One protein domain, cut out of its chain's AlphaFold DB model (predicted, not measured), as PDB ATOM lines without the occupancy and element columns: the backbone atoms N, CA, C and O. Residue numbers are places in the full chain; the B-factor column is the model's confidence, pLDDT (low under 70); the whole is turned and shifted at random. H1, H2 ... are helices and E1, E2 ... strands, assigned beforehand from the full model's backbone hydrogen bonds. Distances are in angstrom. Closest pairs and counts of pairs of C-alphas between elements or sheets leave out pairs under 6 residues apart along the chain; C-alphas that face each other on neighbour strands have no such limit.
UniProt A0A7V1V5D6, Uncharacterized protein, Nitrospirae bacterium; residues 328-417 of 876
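What this domain is: This is residues 328 to 417 of the 876 residues of an uncharacterized protein of Nitrospirae bacterium (UniProt A0A7V1V5D6). Picture a two-strand hairpin, E1 and E2, with the long helix H2 running along one side of it and the short helix H1 on the other side of E2. H3 begins where E2 ends and extends the row lengthwise beside the second half of H2, while H4 folds back over H3. The printed part has 90 residues with four named helices and two named strands, in the order H1, H2, E1, E2, H3, H4; the sheet, in the order E1 - E2, is antiparallel, and the class is mostly helix. The whole is compact, with a radius of gyration of the C-alphas of 13.2 A and spans of 38 by 29 by 20 A.

How they stand to each other: Start at the hairpin of E1, residues 373 to 376, and E2, residues 379 to 383, antiparallel at 140 degrees between their directions. Look there for N 374 and O 381, 2.9 A apart, and N 381 and O 374, 2.8 A apart, both within hydrogen-bond range. Next find H2, residues 341 to 361: its closest C-alphas to E1 are those of Asn 348 and Val 373, 5.9 A, and to E2 those of Leu 344 and Pro 380, 6.8 A. H1, residues 329 to 332, comes closest to E2 at the C-alphas of Phe 331 and Pro 380, 6.6 A. H3, residues 384 to 393, is close to H2 but not clearly touching, the closest C-alphas being those of Tyr 359 and Leu 390, 7.1 A; they run the same way at a shallow tilt of 13 degrees. H4, residues 399 to 405, touches H3, with the C-alphas of Gln 388 and Val 401 closest at 5.9 A; they run opposite ways at a steep tilt of 45 degrees. H1 and H4 only just touch, with 3 pairs of C-alphas within 8 A, the closest those of Asn 330 and Met 405, 5.2 A. H2 and H4 are apart. In H3 and H4 every O i to N i+4 pair is within hydrogen-bond range, in H2 13 of 17 are, and H1 is too short for such a pair.

Where its parts are: Find C-alpha 373 at (-29.956, -43.962, 46.161), where E1 begins; it is 9.8 A long, and E2 is 13.3 A. C-alpha 341 at (-36.990, -32.441, 44.057) opens H2, 29.4 A long. H1 measures 5.1 A, H3 14.3 A and H4 10.3 A, ending at C-alpha 405, (-19.760, -45.602, 39.477).

The domain as a whole: The C-alphas of Ser 340 and Pro 417, the two farthest apart, are 37.8 A apart. The printed part has no cut, and the link from H2 to E1, 11 residues, is long. Residues 406 to 417 hold no named element. The pLDDT is under 70 at residues 403 to 404 and 406 to 415; its mean over the printed part is 83.2.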
ATOM      1  N   ARG A 328     -21.306 -39.821  44.664       86.06
ATOM      2  CA  ARG A 328     -22.029 -38.922  43.748       86.06
ATOM      3  C   ARG A 328     -21.435 -38.888  42.343       86.06
ATOM      4  O   ARG A 328     -22.046 -38.264  41.487       86.06
ATOM      5  N   ALA A 329     -20.288 -39.519  42.082       78.06
ATOM      6  CA  ALA A 329     -19.523 -39.317  40.844       78.06
ATOM      7  C   ALA A 329     -20.361 -39.570  39.577       78.06
ATOM      8  O   ALA A 329     -20.429 -38.719  38.694       78.06
ATOM      9  N   ASN A 330     -21.091 -40.689  39.532       79.88
ATOM     10  CA  ASN A 330     -21.956 -41.019  38.397       79.88
ATOM     11  C   ASN A 330     -23.142 -40.047  38.225       79.88
ATOM     12  O   ASN A 330     -23.499 -39.676  37.105       79.88
ATOM     13  N   PHE A 331     -23.753 -39.613  39.331       85.50
ATOM     14  CA  PHE A 331     -24.847 -38.647  39.264       85.50
ATOM     15  C   PHE A 331     -24.362 -37.239  38.932       85.50
ATOM     16  O   PHE A 331     -25.069 -36.526  38.236       85.50
ATOM     17  N   LYS A 332     -23.154 -36.859  39.358       81.44
ATOM     18  CA  LYS A 332     -22.524 -35.581  39.015       81.44
ATOM     19  C   LYS A 332     -22.334 -35.472  37.497       81.44
ATOM     20  O   LYS A 332     -22.664 -34.440  36.939       81.44
ATOM     21  N   GLU A 333     -21.925 -36.551  36.814       76.12
ATOM     22  CA  GLU A 333     -21.813 -36.605  35.337       76.12
ATOM     23  C   GLU A 333     -23.148 -36.464  34.584       76.12
ATOM     24  O   GLU A 333     -23.154 -36.190  33.384       76.12
ATOM     25  N   THR A 334     -24.279 -36.744  35.236       78.44
ATOM     26  CA  THR A 334     -25.570 -36.879  34.545       78.44
ATOM     27  C   THR A 334     -26.589 -35.829  34.954       78.44
ATOM     28  O   THR A 334     -27.437 -35.469  34.140       78.44
ATOM     29  N   LEU A 335     -26.550 -35.352  36.190       86.38
ATOM     30  CA  LEU A 335     -27.498 -34.409  36.764       86.38
ATOM     31  C   LEU A 335     -26.784 -33.095  37.105       86.38
ATOM     32  O   LEU A 335     -25.595 -33.110  37.419       86.38
ATOM     33  N   PRO A 336     -27.503 -31.958  37.104       87.00
ATOM     34  CA  PRO A 336     -26.938 -30.706  37.586       87.00
ATOM     35  C   PRO A 336     -26.522 -30.838  39.056       87.00
ATOM     36  O   PRO A 336     -27.084 -31.648  39.797       87.00
ATOM     37  N   GLU A 337     -25.592 -29.987  39.497       85.19
ATOM     38  CA  GLU A 337     -25.022 -30.032  40.853       85.19
ATOM     39  C   GLU A 337     -26.093 -30.113  41.950       85.19
ATOM     40  O   GLU A 337     -25.940 -30.859  42.918       85.19
ATOM     41  N   LEU A 338     -27.214 -29.410  41.756       90.88
ATOM     42  CA  LEU A 338     -28.415 -29.525  42.577       90.88
ATOM     43  C   LEU A 338     -29.644 -29.830  41.702       90.88
ATOM     44  O   LEU A 338     -30.230 -28.913  41.111       90.88
ATOM     45  N   PRO A 339     -30.070 -31.098  41.630       93.00
ATOM     46  CA  PRO A 339     -31.261 -31.488  40.887       93.00
ATOM     47  C   PRO A 339     -32.544 -30.946  41.530       93.00
ATOM     48  O   PRO A 339     -32.561 -30.478  42.674       93.00
ATOM     49  N   SER A 340     -33.637 -30.993  40.781       94.94
ATOM     50  CA  SER A 340     -34.963 -30.656  41.287       94.94
ATOM     51  C   SER A 340     -35.485 -31.752  42.227       94.94
ATOM     52  O   SER A 340     -35.162 -32.927  42.034       94.94
ATOM     53  N   PRO A 341     -36.312 -31.428  43.241       95.31
ATOM     54  CA  PRO A 341     -36.990 -32.441  44.057       95.31
ATOM     55  C   PRO A 341     -37.727 -33.497  43.221       95.31
ATOM     56  O   PRO A 341     -37.684 -34.689  43.544       95.31
ATOM     57  N   LEU A 342     -38.331 -33.073  42.108       95.38
ATOM     58  CA  LEU A 342     -38.972 -33.971  41.157       95.38
ATOM     59  C   LEU A 342     -37.955 -34.929  40.528       95.38
ATOM     60  O   LEU A 342     -38.150 -36.144  40.589       95.38
ATOM     61  N   GLY A 343     -36.841 -34.402  40.014       93.25
ATOM     62  CA  GLY A 343     -35.734 -35.185  39.464       93.25
ATOM     63  C   GLY A 343     -35.143 -36.178  40.469       93.25
ATOM     64  O   GLY A 343     -34.990 -37.353  40.146       93.25
ATOM     65  N   LEU A 344     -34.895 -35.754  41.713       93.62
ATOM     66  CA  LEU A 344     -34.374 -36.619  42.782       93.62
ATOM     67  C   LEU A 344     -35.314 -37.792  43.085       93.62
ATOM     68  O   LEU A 344     -34.873 -38.938  43.184       93.62
ATOM     69  N   SER A 345     -36.615 -37.517  43.210       93.44
ATOM     70  CA  SER A 345     -37.609 -38.564  43.470       93.44
ATOM     71  C   SER A 345     -37.766 -39.530  42.290       93.44
ATOM     72  O   SER A 345     -37.880 -40.737  42.500       93.44
ATOM     73  N   PHE A 346     -37.684 -39.022  41.055       91.12
ATOM     74  CA  PHE A 346     -37.695 -39.841  39.847       91.12
ATOM     75  C   PHE A 346     -36.466 -40.749  39.765       91.12
ATOM     76  O   PHE A 346     -36.611 -41.930  39.468       91.12
ATOM     77  N   VAL A 347     -35.268 -40.241  40.069       90.88
ATOM     78  CA  VAL A 347     -34.031 -41.041  40.082       90.88
ATOM     79  C   VAL A 347     -34.144 -42.206  41.062       90.88
ATOM     80  O   VAL A 347     -33.779 -43.329  40.715       90.88
ATOM     81  N   ASN A 348     -34.696 -41.970  42.254       88.69
ATOM     82  CA  ASN A 348     -34.944 -43.036  43.222       88.69
ATOM     83  C   ASN A 348     -35.924 -44.093  42.670       88.69
ATOM     84  O   ASN A 348     -35.634 -45.289  42.699       88.69
ATOM     85  N   GLU A 349     -37.052 -43.663  42.092       89.06
ATOM     86  CA  GLU A 349     -38.028 -44.571  41.467       89.06
ATOM     87  C   GLU A 349     -37.409 -45.374  40.306       89.06
ATOM     88  O   GLU A 349     -37.610 -46.588  40.200       89.06
ATOM     89  N   PHE A 350     -36.617 -44.713  39.459       87.62
ATOM     90  CA  PHE A 350     -35.938 -45.309  38.315       87.62
ATOM     91  C   PHE A 350     -34.919 -46.366  38.754       87.62
ATOM     92  O   PHE A 350     -34.909 -47.474  38.216       87.62
ATOM     93  N   MET A 351     -34.105 -46.077  39.769       89.06
ATOM     94  CA  MET A 351     -33.119 -47.029  40.286       89.06
ATOM     95  C   MET A 351     -33.782 -48.283  40.867       89.06
ATOM     96  O   MET A 351     -33.323 -49.398  40.608       89.06
ATOM     97  N   GLU A 352     -34.920 -48.144  41.548       86.00
ATOM     98  CA  GLU A 352     -35.667 -49.293  42.065       86.00
ATOM     99  C   GLU A 352     -36.349 -50.121  40.964       86.00
ATOM    100  O   GLU A 352     -36.282 -51.360  40.974       86.00
ATOM    101  N   ARG A 353     -37.014 -49.458  40.005       84.06
ATOM    102  CA  ARG A 353     -37.876 -50.113  39.002       84.06
ATOM    103  C   ARG A 353     -37.132 -50.578  37.752       84.06
ATOM    104  O   ARG A 353     -37.452 -51.654  37.241       84.06
ATOM    105  N   ALA A 354     -36.163 -49.803  37.268       83.19
ATOM    106  CA  ALA A 354     -35.436 -50.077  36.027       83.19
ATOM    107  C   ALA A 354     -34.102 -50.803  36.265       83.19
ATOM    108  O   ALA A 354     -33.710 -51.633  35.447       83.19
ATOM    109  N   ILE A 355     -33.431 -50.560  37.399       87.88
ATOM    110  CA  ILE A 355     -32.113 -51.152  37.681       87.88
ATOM    111  C   ILE A 355     -32.211 -52.323  38.664       87.88
ATOM    112  O   ILE A 355     -31.950 -53.469  38.286       87.88
ATOM    113  N   LEU A 356     -32.629 -52.093  39.913       89.75
ATOM    114  CA  LEU A 356     -32.619 -53.137  40.946       89.75
ATOM    115  C   LEU A 356     -33.574 -54.295  40.653       89.75
ATOM    116  O   LEU A 356     -33.232 -55.448  40.918       89.75
ATOM    117  N   LYS A 357     -34.735 -54.030  40.041       89.38
ATOM    118  CA  LYS A 357     -35.641 -55.085  39.558       89.38
ATOM    119  C   LYS A 357     -34.909 -56.124  38.703       89.38
ATOM    120  O   LYS A 357     -35.140 -57.315  38.865       89.38
ATOM    121  N   HIS A 358     -33.999 -55.697  37.826       89.81
ATOM    122  CA  HIS A 358     -33.296 -56.624  36.942       89.81
ATOM    123  C   HIS A 358     -32.321 -57.517  37.708       89.81
ATOM    124  O   HIS A 358     -32.230 -58.697  37.389       89.81
ATOM    125  N   TYR A 359     -31.657 -57.007  38.743       91.06
ATOM    126  CA  TYR A 359     -30.833 -57.834  39.626       91.06
ATOM    127  C   TYR A 359     -31.669 -58.838  40.432       91.06
ATOM    128  O   TYR A 359     -31.257 -59.993  40.567       91.06
ATOM    129  N   ARG A 360     -32.870 -58.445  40.887       90.31
ATOM    130  CA  ARG A 360     -33.831 -59.370  41.520       90.31
ATOM    131  C   ARG A 360     -34.233 -60.494  40.554       90.31
ATOM    132  O   ARG A 360     -34.180 -61.660  40.933       90.31
ATOM    133  N   ASP A 361     -34.531 -60.173  39.291       89.94
ATOM    134  CA  ASP A 361     -34.860 -61.172  38.256       89.94
ATOM    135  C   ASP A 361     -33.708 -62.159  37.982       89.94
ATOM    136  O   ASP A 361     -33.945 -63.312  37.618       89.94
ATOM    137  N   LEU A 362     -32.456 -61.712  38.142       89.94
ATOM    138  CA  LEU A 362     -31.259 -62.557  38.024       89.94
ATOM    139  C   LEU A 362     -31.041 -63.454  39.256       89.94
ATOM    140  O   LEU A 362     -30.145 -64.297  39.248       89.94
ATOM    141  N   GLY A 363     -31.864 -63.307  40.295       87.81
ATOM    142  CA  GLY A 363     -31.790 -64.074  41.534       87.81
ATOM    143  C   GLY A 363     -30.854 -63.481  42.584       87.81
ATOM    144  O   GLY A 363     -30.554 -64.175  43.555       87.81
ATOM    145  N   CYS A 364     -30.391 -62.237  42.407       89.62
ATOM    146  CA  CYS A 364     -29.597 -61.544  43.419       89.62
ATOM    147  C   CYS A 364     -30.468 -61.165  44.620       89.62
ATOM    148  O   CYS A 364     -31.631 -60.780  44.479       89.62
ATOM    149  N   ILE A 365     -29.873 -61.233  45.804       85.75
ATOM    150  CA  ILE A 365     -30.490 -60.864  47.071       85.75
ATOM    151  C   ILE A 365     -30.125 -59.412  47.371       85.75
ATOM    152  O   ILE A 365     -28.946 -59.056  47.410       85.75
ATOM    153  N   ILE A 366     -31.147 -58.590  47.598       85.25
ATOM    154  CA  ILE A 366     -31.016 -57.196  48.032       85.25
ATOM    155  C   ILE A 366     -31.468 -57.141  49.493       85.25
ATOM    156  O   ILE A 366     -32.621 -57.493  49.756       85.25
ATOM    157  N   PRO A 367     -30.594 -56.766  50.441       78.44
ATOM    158  CA  PRO A 367     -30.956 -56.721  51.853       78.44
ATOM    159  C   PRO A 367     -32.106 -55.734  52.125       78.44
ATOM    160  O   PRO A 367     -32.159 -54.670  51.501       78.44
ATOM    161  N   PRO A 368     -33.041 -56.072  53.031       72.81
ATOM    162  CA  PRO A 368     -34.144 -55.181  53.372       72.81
ATOM    163  C   PRO A 368     -33.619 -53.903  54.038       72.81
ATOM    164  O   PRO A 368     -32.709 -53.958  54.861       72.81
ATOM    165  N   GLY A 369     -34.207 -52.757  53.690       72.62
ATOM    166  CA  GLY A 369     -33.842 -51.458  54.267       72.62
ATOM    167  C   GLY A 369     -32.593 -50.796  53.675       72.62
ATOM    168  O   GLY A 369     -32.185 -49.759  54.178       72.62
ATOM    169  N   VAL A 370     -31.994 -51.358  52.618       80.69
ATOM    170  CA  VAL A 370     -30.881 -50.724  51.893       80.69
ATOM    171  C   VAL A 370     -31.408 -49.975  50.679       80.69
ATOM    172  O   VAL A 370     -31.894 -50.604  49.737       80.69
ATOM    173  N   ALA A 371     -31.265 -48.651  50.662       83.38
ATOM    174  CA  ALA A 371     -31.576 -47.869  49.476       83.38
ATOM    175  C   ALA A 371     -30.468 -47.971  48.412       83.38
ATOM    176  O   ALA A 371     -29.271 -48.026  48.715       83.38
ATOM    177  N   SER A 372     -30.874 -47.953  47.139       89.25
ATOM    178  CA  SER A 372     -29.959 -47.804  45.998       89.25
ATOM    179  C   SER A 372     -29.450 -46.373  45.826       89.25
ATOM    180  O   SER A 372     -28.339 -46.172  45.325       89.25
ATOM    181  N   VAL A 373     -30.251 -45.393  46.249       90.69
ATOM    182  CA  VAL A 373     -29.956 -43.962  46.161       90.69
ATOM    183  C   VAL A 373     -30.253 -43.292  47.492       90.69
ATOM    184  O   VAL A 373     -31.287 -43.536  48.105       90.69
ATOM    185  N   ARG A 374     -29.368 -42.387  47.905       88.62
ATOM    186  CA  ARG A 374     -29.572 -41.510  49.058       88.62
ATOM    187  C   ARG A 374     -29.383 -40.061  48.649       88.62
ATOM    188  O   ARG A 374     -28.472 -39.745  47.893       88.62
ATOM    189  N   VAL A 375     -30.218 -39.167  49.170       88.38
ATOM    190  CA  VAL A 375     -30.055 -37.721  48.972       88.38
ATOM    191  C   VAL A 375     -29.363 -37.125  50.194       88.38
ATOM    192  O   VAL A 375     -29.850 -37.254  51.314       88.38
ATOM    193  N   ILE A 376     -28.232 -36.457  49.982       87.25
ATOM    194  CA  ILE A 376     -27.466 -35.768  51.024       87.25
ATOM    195  C   ILE A 376     -27.348 -34.302  50.613       87.25
ATOM    196  O   ILE A 376     -26.809 -33.999  49.550       87.25
ATOM    197  N   ARG A 377     -27.887 -33.394  51.440       87.88
ATOM    198  CA  ARG A 377     -27.886 -31.934  51.208       87.88
ATOM    199  C   ARG A 377     -28.297 -31.559  49.775       87.88
ATOM    200  O   ARG A 377     -27.571 -30.871  49.061       87.88
ATOM    201  N   GLY A 378     -29.443 -32.088  49.339       86.88
ATOM    202  CA  GLY A 378     -30.032 -31.803  48.026       86.88
ATOM    203  C   GLY A 378     -29.399 -32.534  46.843       86.88
ATOM    204  O   GLY A 378     -29.738 -32.222  45.706       86.88
ATOM    205  N   ARG A 379     -28.491 -33.490  47.074       90.56
ATOM    206  CA  ARG A 379     -27.746 -34.138  45.994       90.56
ATOM    207  C   ARG A 379     -27.790 -35.665  46.084       90.56
ATOM    208  O   ARG A 379     -27.693 -36.188  47.195       90.56
ATOM    209  N   PRO A 380     -27.925 -36.388  44.961       91.88
ATOM    210  CA  PRO A 380     -28.086 -37.836  44.973       91.88
ATOM    211  C   PRO A 380     -26.734 -38.557  45.035       91.88
ATOM    212  O   PRO A 380     -25.761 -38.152  44.401       91.88
ATOM    213  N   PHE A 381     -26.702 -39.655  45.780       90.69
ATOM    214  CA  PHE A 381     -25.573 -40.565  45.899       90.69
ATOM    215  C   PHE A 381     -26.033 -41.990  45.604       90.69
ATOM    216  O   PHE A 381     -27.071 -42.421  46.105       90.69
ATOM    217  N   ILE A 382     -25.250 -42.726  44.819       90.38
ATOM    218  CA  ILE A 382     -25.458 -44.143  44.528       90.38
ATOM    219  C   ILE A 382     -24.801 -45.006  45.607       90.38
ATOM    220  O   ILE A 382     -23.703 -44.699  46.078       90.38
ATOM    221  N   ASN A 383     -25.464 -46.094  45.991       90.50
ATOM    222  CA  ASN A 383     -24.929 -47.063  46.943       90.50
ATOM    223  C   ASN A 383     -23.913 -47.997  46.263       90.50
ATOM    224  O   ASN A 383     -24.274 -49.049  45.729       90.50
ATOM    225  N   VAL A 384     -22.634 -47.617  46.276       89.06
ATOM    226  CA  VAL A 384     -21.548 -48.371  45.623       89.06
ATOM    227  C   VAL A 384     -21.428 -49.770  46.221       89.06
ATOM    228  O   VAL A 384     -21.311 -50.753  45.491       89.06
ATOM    229  N   THR A 385     -21.533 -49.873  47.545       87.06
ATOM    230  CA  THR A 385     -21.413 -51.139  48.276       87.06
ATOM    231  C   THR A 385     -22.523 -52.126  47.914       87.06
ATOM    232  O   THR A 385     -22.260 -53.318  47.740       87.06
ATOM    233  N   LEU A 386     -23.754 -51.644  47.715       89.44
ATOM    234  CA  LEU A 386     -24.848 -52.474  47.215       89.44
ATOM    235  C   LEU A 386     -24.523 -53.029  45.823       89.44
ATOM    236  O   LEU A 386     -24.644 -54.234  45.609       89.44
ATOM    237  N   PHE A 387     -24.066 -52.200  44.884       89.50
ATOM    238  CA  PHE A 387     -23.736 -52.671  43.534       89.50
ATOM    239  C   PHE A 387     -22.527 -53.612  43.506       89.50
ATOM    240  O   PHE A 387     -22.568 -54.619  42.796       89.50
ATOM    241  N   GLN A 388     -21.506 -53.370  44.333       88.50
ATOM    242  CA  GLN A 388     -20.405 -54.316  44.555       88.50
ATOM    243  C   GLN A 388     -20.931 -55.677  45.021       88.50
ATOM    244  O   GLN A 388     -20.537 -56.710  44.483       88.50
ATOM    245  N   SER A 389     -21.877 -55.681  45.966       87.94
ATOM    246  CA  SER A 389     -22.501 -56.909  46.461       87.94
ATOM    247  C   SER A 389     -23.288 -57.647  45.367       87.94
ATOM    248  O   SER A 389     -23.220 -58.868  45.253       87.94
ATOM    249  N   LEU A 390     -24.004 -56.928  44.502       89.81
ATOM    250  CA  LEU A 390     -24.775 -57.522  43.410       89.81
ATOM    251  C   LEU A 390     -23.864 -58.158  42.354       89.81
ATOM    252  O   LEU A 390     -24.129 -59.266  41.887       89.81
ATOM    253  N   VAL A 391     -22.765 -57.483  42.008       87.81
ATOM    254  CA  VAL A 391     -21.762 -58.004  41.069       87.81
ATOM    255  C   VAL A 391     -21.033 -59.214  41.657       87.81
ATOM    256  O   VAL A 391     -20.904 -60.232  40.975       87.81
ATOM    257  N   ALA A 392     -20.648 -59.159  42.934       86.94
ATOM    258  CA  ALA A 392     -20.016 -60.275  43.636       86.94
ATOM    259  C   ALA A 392     -20.918 -61.522  43.691       86.94
ATOM    260  O   ALA A 392     -20.442 -62.634  43.459       86.94
ATOM    261  N   GLN A 393     -22.225 -61.357  43.938       89.19
ATOM    262  CA  GLN A 393     -23.196 -62.463  43.938       89.19
ATOM    263  C   GLN A 393     -23.241 -63.200  42.591       89.19
ATOM    264  O   GLN A 393     -23.359 -64.427  42.560       89.19
ATOM    265  N   LEU A 394     -23.107 -62.467  41.485       86.81
ATOM    266  CA  LEU A 394     -23.077 -63.012  40.124       86.81
ATOM    267  C   LEU A 394     -21.712 -63.608  39.734       86.81
ATOM    268  O   LEU A 394     -21.585 -64.160  38.643       86.81
ATOM    269  N   GLY A 395     -20.703 -63.515  40.607       81.62
ATOM    270  CA  GLY A 395     -19.336 -63.967  40.338       81.62
ATOM    271  C   GLY A 395     -18.503 -62.992  39.502       81.62
ATOM    272  O   GLY A 395     -17.461 -63.391  38.988       81.62
ATOM    273  N   GLY A 396     -18.954 -61.742  39.344       79.50
ATOM    274  CA  GLY A 396     -18.179 -60.678  38.707       79.50
ATOM    275  C   GLY A 396     -17.182 -60.021  39.665       79.50
ATOM    276  O   GLY A 396     -17.229 -60.249  40.873       79.50
ATOM    277  N   ASP A 397     -16.301 -59.185  39.115       81.25
ATOM    278  CA  ASP A 397     -15.307 -58.419  39.872       81.25
ATOM    279  C   ASP A 397     -15.911 -57.113  40.440       81.25
ATOM    280  O   ASP A 397     -16.271 -56.219  39.664       81.25
ATOM    281  N   PRO A 398     -16.027 -56.960  41.775       82.00
ATOM    282  CA  PRO A 398     -16.571 -55.751  42.391       82.00
ATOM    283  C   PRO A 398     -15.704 -54.501  42.197       82.00
ATOM    284  O   PRO A 398     -16.230 -53.393  42.307       82.00
ATOM    285  N   ALA A 399     -14.407 -54.637  41.897       76.69
ATOM    286  CA  ALA A 399     -13.525 -53.489  41.670       76.69
ATOM    287  C   ALA A 399     -13.972 -52.661  40.452       76.69
ATOM    288  O   ALA A 399     -13.890 -51.433  40.458       76.69
ATOM    289  N   GLN A 400     -14.563 -53.317  39.450       73.25
ATOM    290  CA  GLN A 400     -15.105 -52.640  38.271       73.25
ATOM    291  C   GLN A 400     -16.293 -51.725  38.595       73.25
ATOM    292  O   GLN A 400     -16.546 -50.769  37.866       73.25
ATOM    293  N   VAL A 401     -17.020 -51.982  39.688       78.19
ATOM    294  CA  VAL A 401     -18.115 -51.103  40.130       78.19
ATOM    295  C   VAL A 401     -17.561 -49.757  40.585       78.19
ATOM    296  O   VAL A 401     -18.124 -48.724  40.234       78.19
ATOM    297  N   VAL A 402     -16.436 -49.760  41.306       75.38
ATOM    298  CA  VAL A 402     -15.755 -48.535  41.756       75.38
ATOM    299  C   VAL A 402     -15.244 -47.735  40.559       75.38
ATOM    300  O   VAL A 402     -15.447 -46.527  40.505       75.38
ATOM    301  N   GLU A 403     -14.666 -48.409  39.559       69.19
ATOM    302  CA  GLU A 403     -14.205 -47.768  38.319       69.19
ATOM    303  C   GLU A 403     -15.359 -47.127  37.522       69.19
ATOM    304  O   GLU A 403     -15.190 -46.062  36.930       69.19
ATOM    305  N   GLN A 404     -16.544 -47.752  37.503       69.00
ATOM    306  CA  GLN A 404     -17.688 -47.295  36.701       69.00
ATOM    307  C   GLN A 404     -18.587 -46.269  37.401       69.00
ATOM    308  O   GLN A 404     -19.124 -45.375  36.747       69.00
ATOM    309  N   MET A 405     -18.817 -46.426  38.705       71.25
ATOM    310  CA  MET A 405     -19.760 -45.602  39.477       71.25
ATOM    311  C   MET A 405     -19.062 -44.513  40.301       71.25
ATOM    312  O   MET A 405     -19.730 -43.669  40.906       71.25
ATOM    313  N   GLY A 406     -17.728 -44.537  40.327       67.75
ATOM    314  CA  GLY A 406     -16.917 -43.833  41.306       67.75
ATOM    315  C   GLY A 406     -17.065 -44.468  42.685       67.75
ATOM    316  O   GLY A 406     -18.117 -44.985  43.062       67.75
ATOM    317  N   GLY A 407     -16.002 -44.419  43.467       64.88
ATOM    318  CA  GLY A 407     -15.987 -44.912  44.831       64.88
ATOM    319  C   GLY A 407     -14.578 -44.857  45.378       64.88
ATOM    320  O   GLY A 407     -13.645 -44.417  44.709       64.88
ATOM    321  N   ASP A 408     -14.428 -45.351  46.592       65.38
ATOM    322  CA  ASP A 408     -13.130 -45.470  47.218       65.38
ATOM    323  C   ASP A 408     -12.533 -46.864  46.965       65.38
ATOM    324  O   ASP A 408     -13.066 -47.845  47.489       65.38
ATOM    325  N   PRO A 409     -11.437 -46.980  46.192       62.72
ATOM    326  CA  PRO A 409     -10.808 -48.267  45.919       62.72
ATOM    327  C   PRO A 409     -10.108 -48.862  47.148       62.72
ATOM    328  O   PRO A 409      -9.773 -50.042  47.129       62.72
ATOM    329  N   SER A 410      -9.877 -48.073  48.207       58.56
ATOM    330  CA  SER A 410      -9.211 -48.543  49.428       58.56
ATOM    331  C   SER A 410     -10.125 -49.345  50.358       58.56
ATOM    332  O   SER A 410      -9.632 -50.032  51.251       58.56
ATOM    333  N   VAL A 411     -11.446 -49.312  50.144       63.28
ATOM    334  CA  VAL A 411     -12.392 -50.097  50.944       63.28
ATOM    335  C   VAL A 411     -12.733 -51.392  50.218       63.28
ATOM    336  O   VAL A 411     -13.274 -51.390  49.110       63.28
ATOM    337  N   ALA A 412     -12.437 -52.514  50.872       60.66
ATOM    338  CA  ALA A 412     -12.732 -53.834  50.339       60.66
ATOM    339  C   ALA A 412     -14.251 -54.035  50.144       60.66
ATOM    340  O   ALA A 412     -15.045 -53.634  51.003       60.66
ATOM    341  N   PRO A 413     -14.678 -54.675  49.039       66.12
ATOM    342  CA  PRO A 413     -16.084 -54.973  48.814       66.12
ATOM    343  C   PRO A 413     -16.607 -55.962  49.872       66.12
ATOM    344  O   PRO A 413     -15.860 -56.827  50.339       66.12
ATOM    345  N   PRO A 414     -17.901 -55.898  50.226       65.56
ATOM    346  CA  PRO A 414     -18.486 -56.799  51.211       65.56
ATOM    347  C   PRO A 414     -18.464 -58.245  50.700       65.56
ATOM    348  O   PRO A 414     -18.840 -58.520  49.556       65.56
ATOM    349  N   SER A 415     -18.075 -59.194  51.556       65.44
ATOM    350  CA  SER A 415     -18.142 -60.616  51.217       65.44
ATOM    351  C   SER A 415     -19.598 -61.077  51.198       65.44
ATOM    352  O   SER A 415     -20.273 -61.093  52.229       65.44
ATOM    353  N   VAL A 416     -20.083 -61.477  50.026       75.31
ATOM    354  CA  VAL A 416     -21.457 -61.951  49.839       75.31
ATOM    355  C   VAL A 416     -21.492 -63.361  49.261       75.31
ATOM    356  O   VAL A 416     -20.625 -63.725  48.460       75.31
ATOM    357  N   PRO A 417     -22.490 -64.180  49.647       73.00
ATOM    358  CA  PRO A 417     -22.627 -65.529  49.122       73.00
ATOM    359  C   PRO A 417     -22.863 -65.469  47.613       73.00
ATOM    360  O   PRO A 417     -23.809 -64.836  47.144       73.00
TER     361      PRO A 417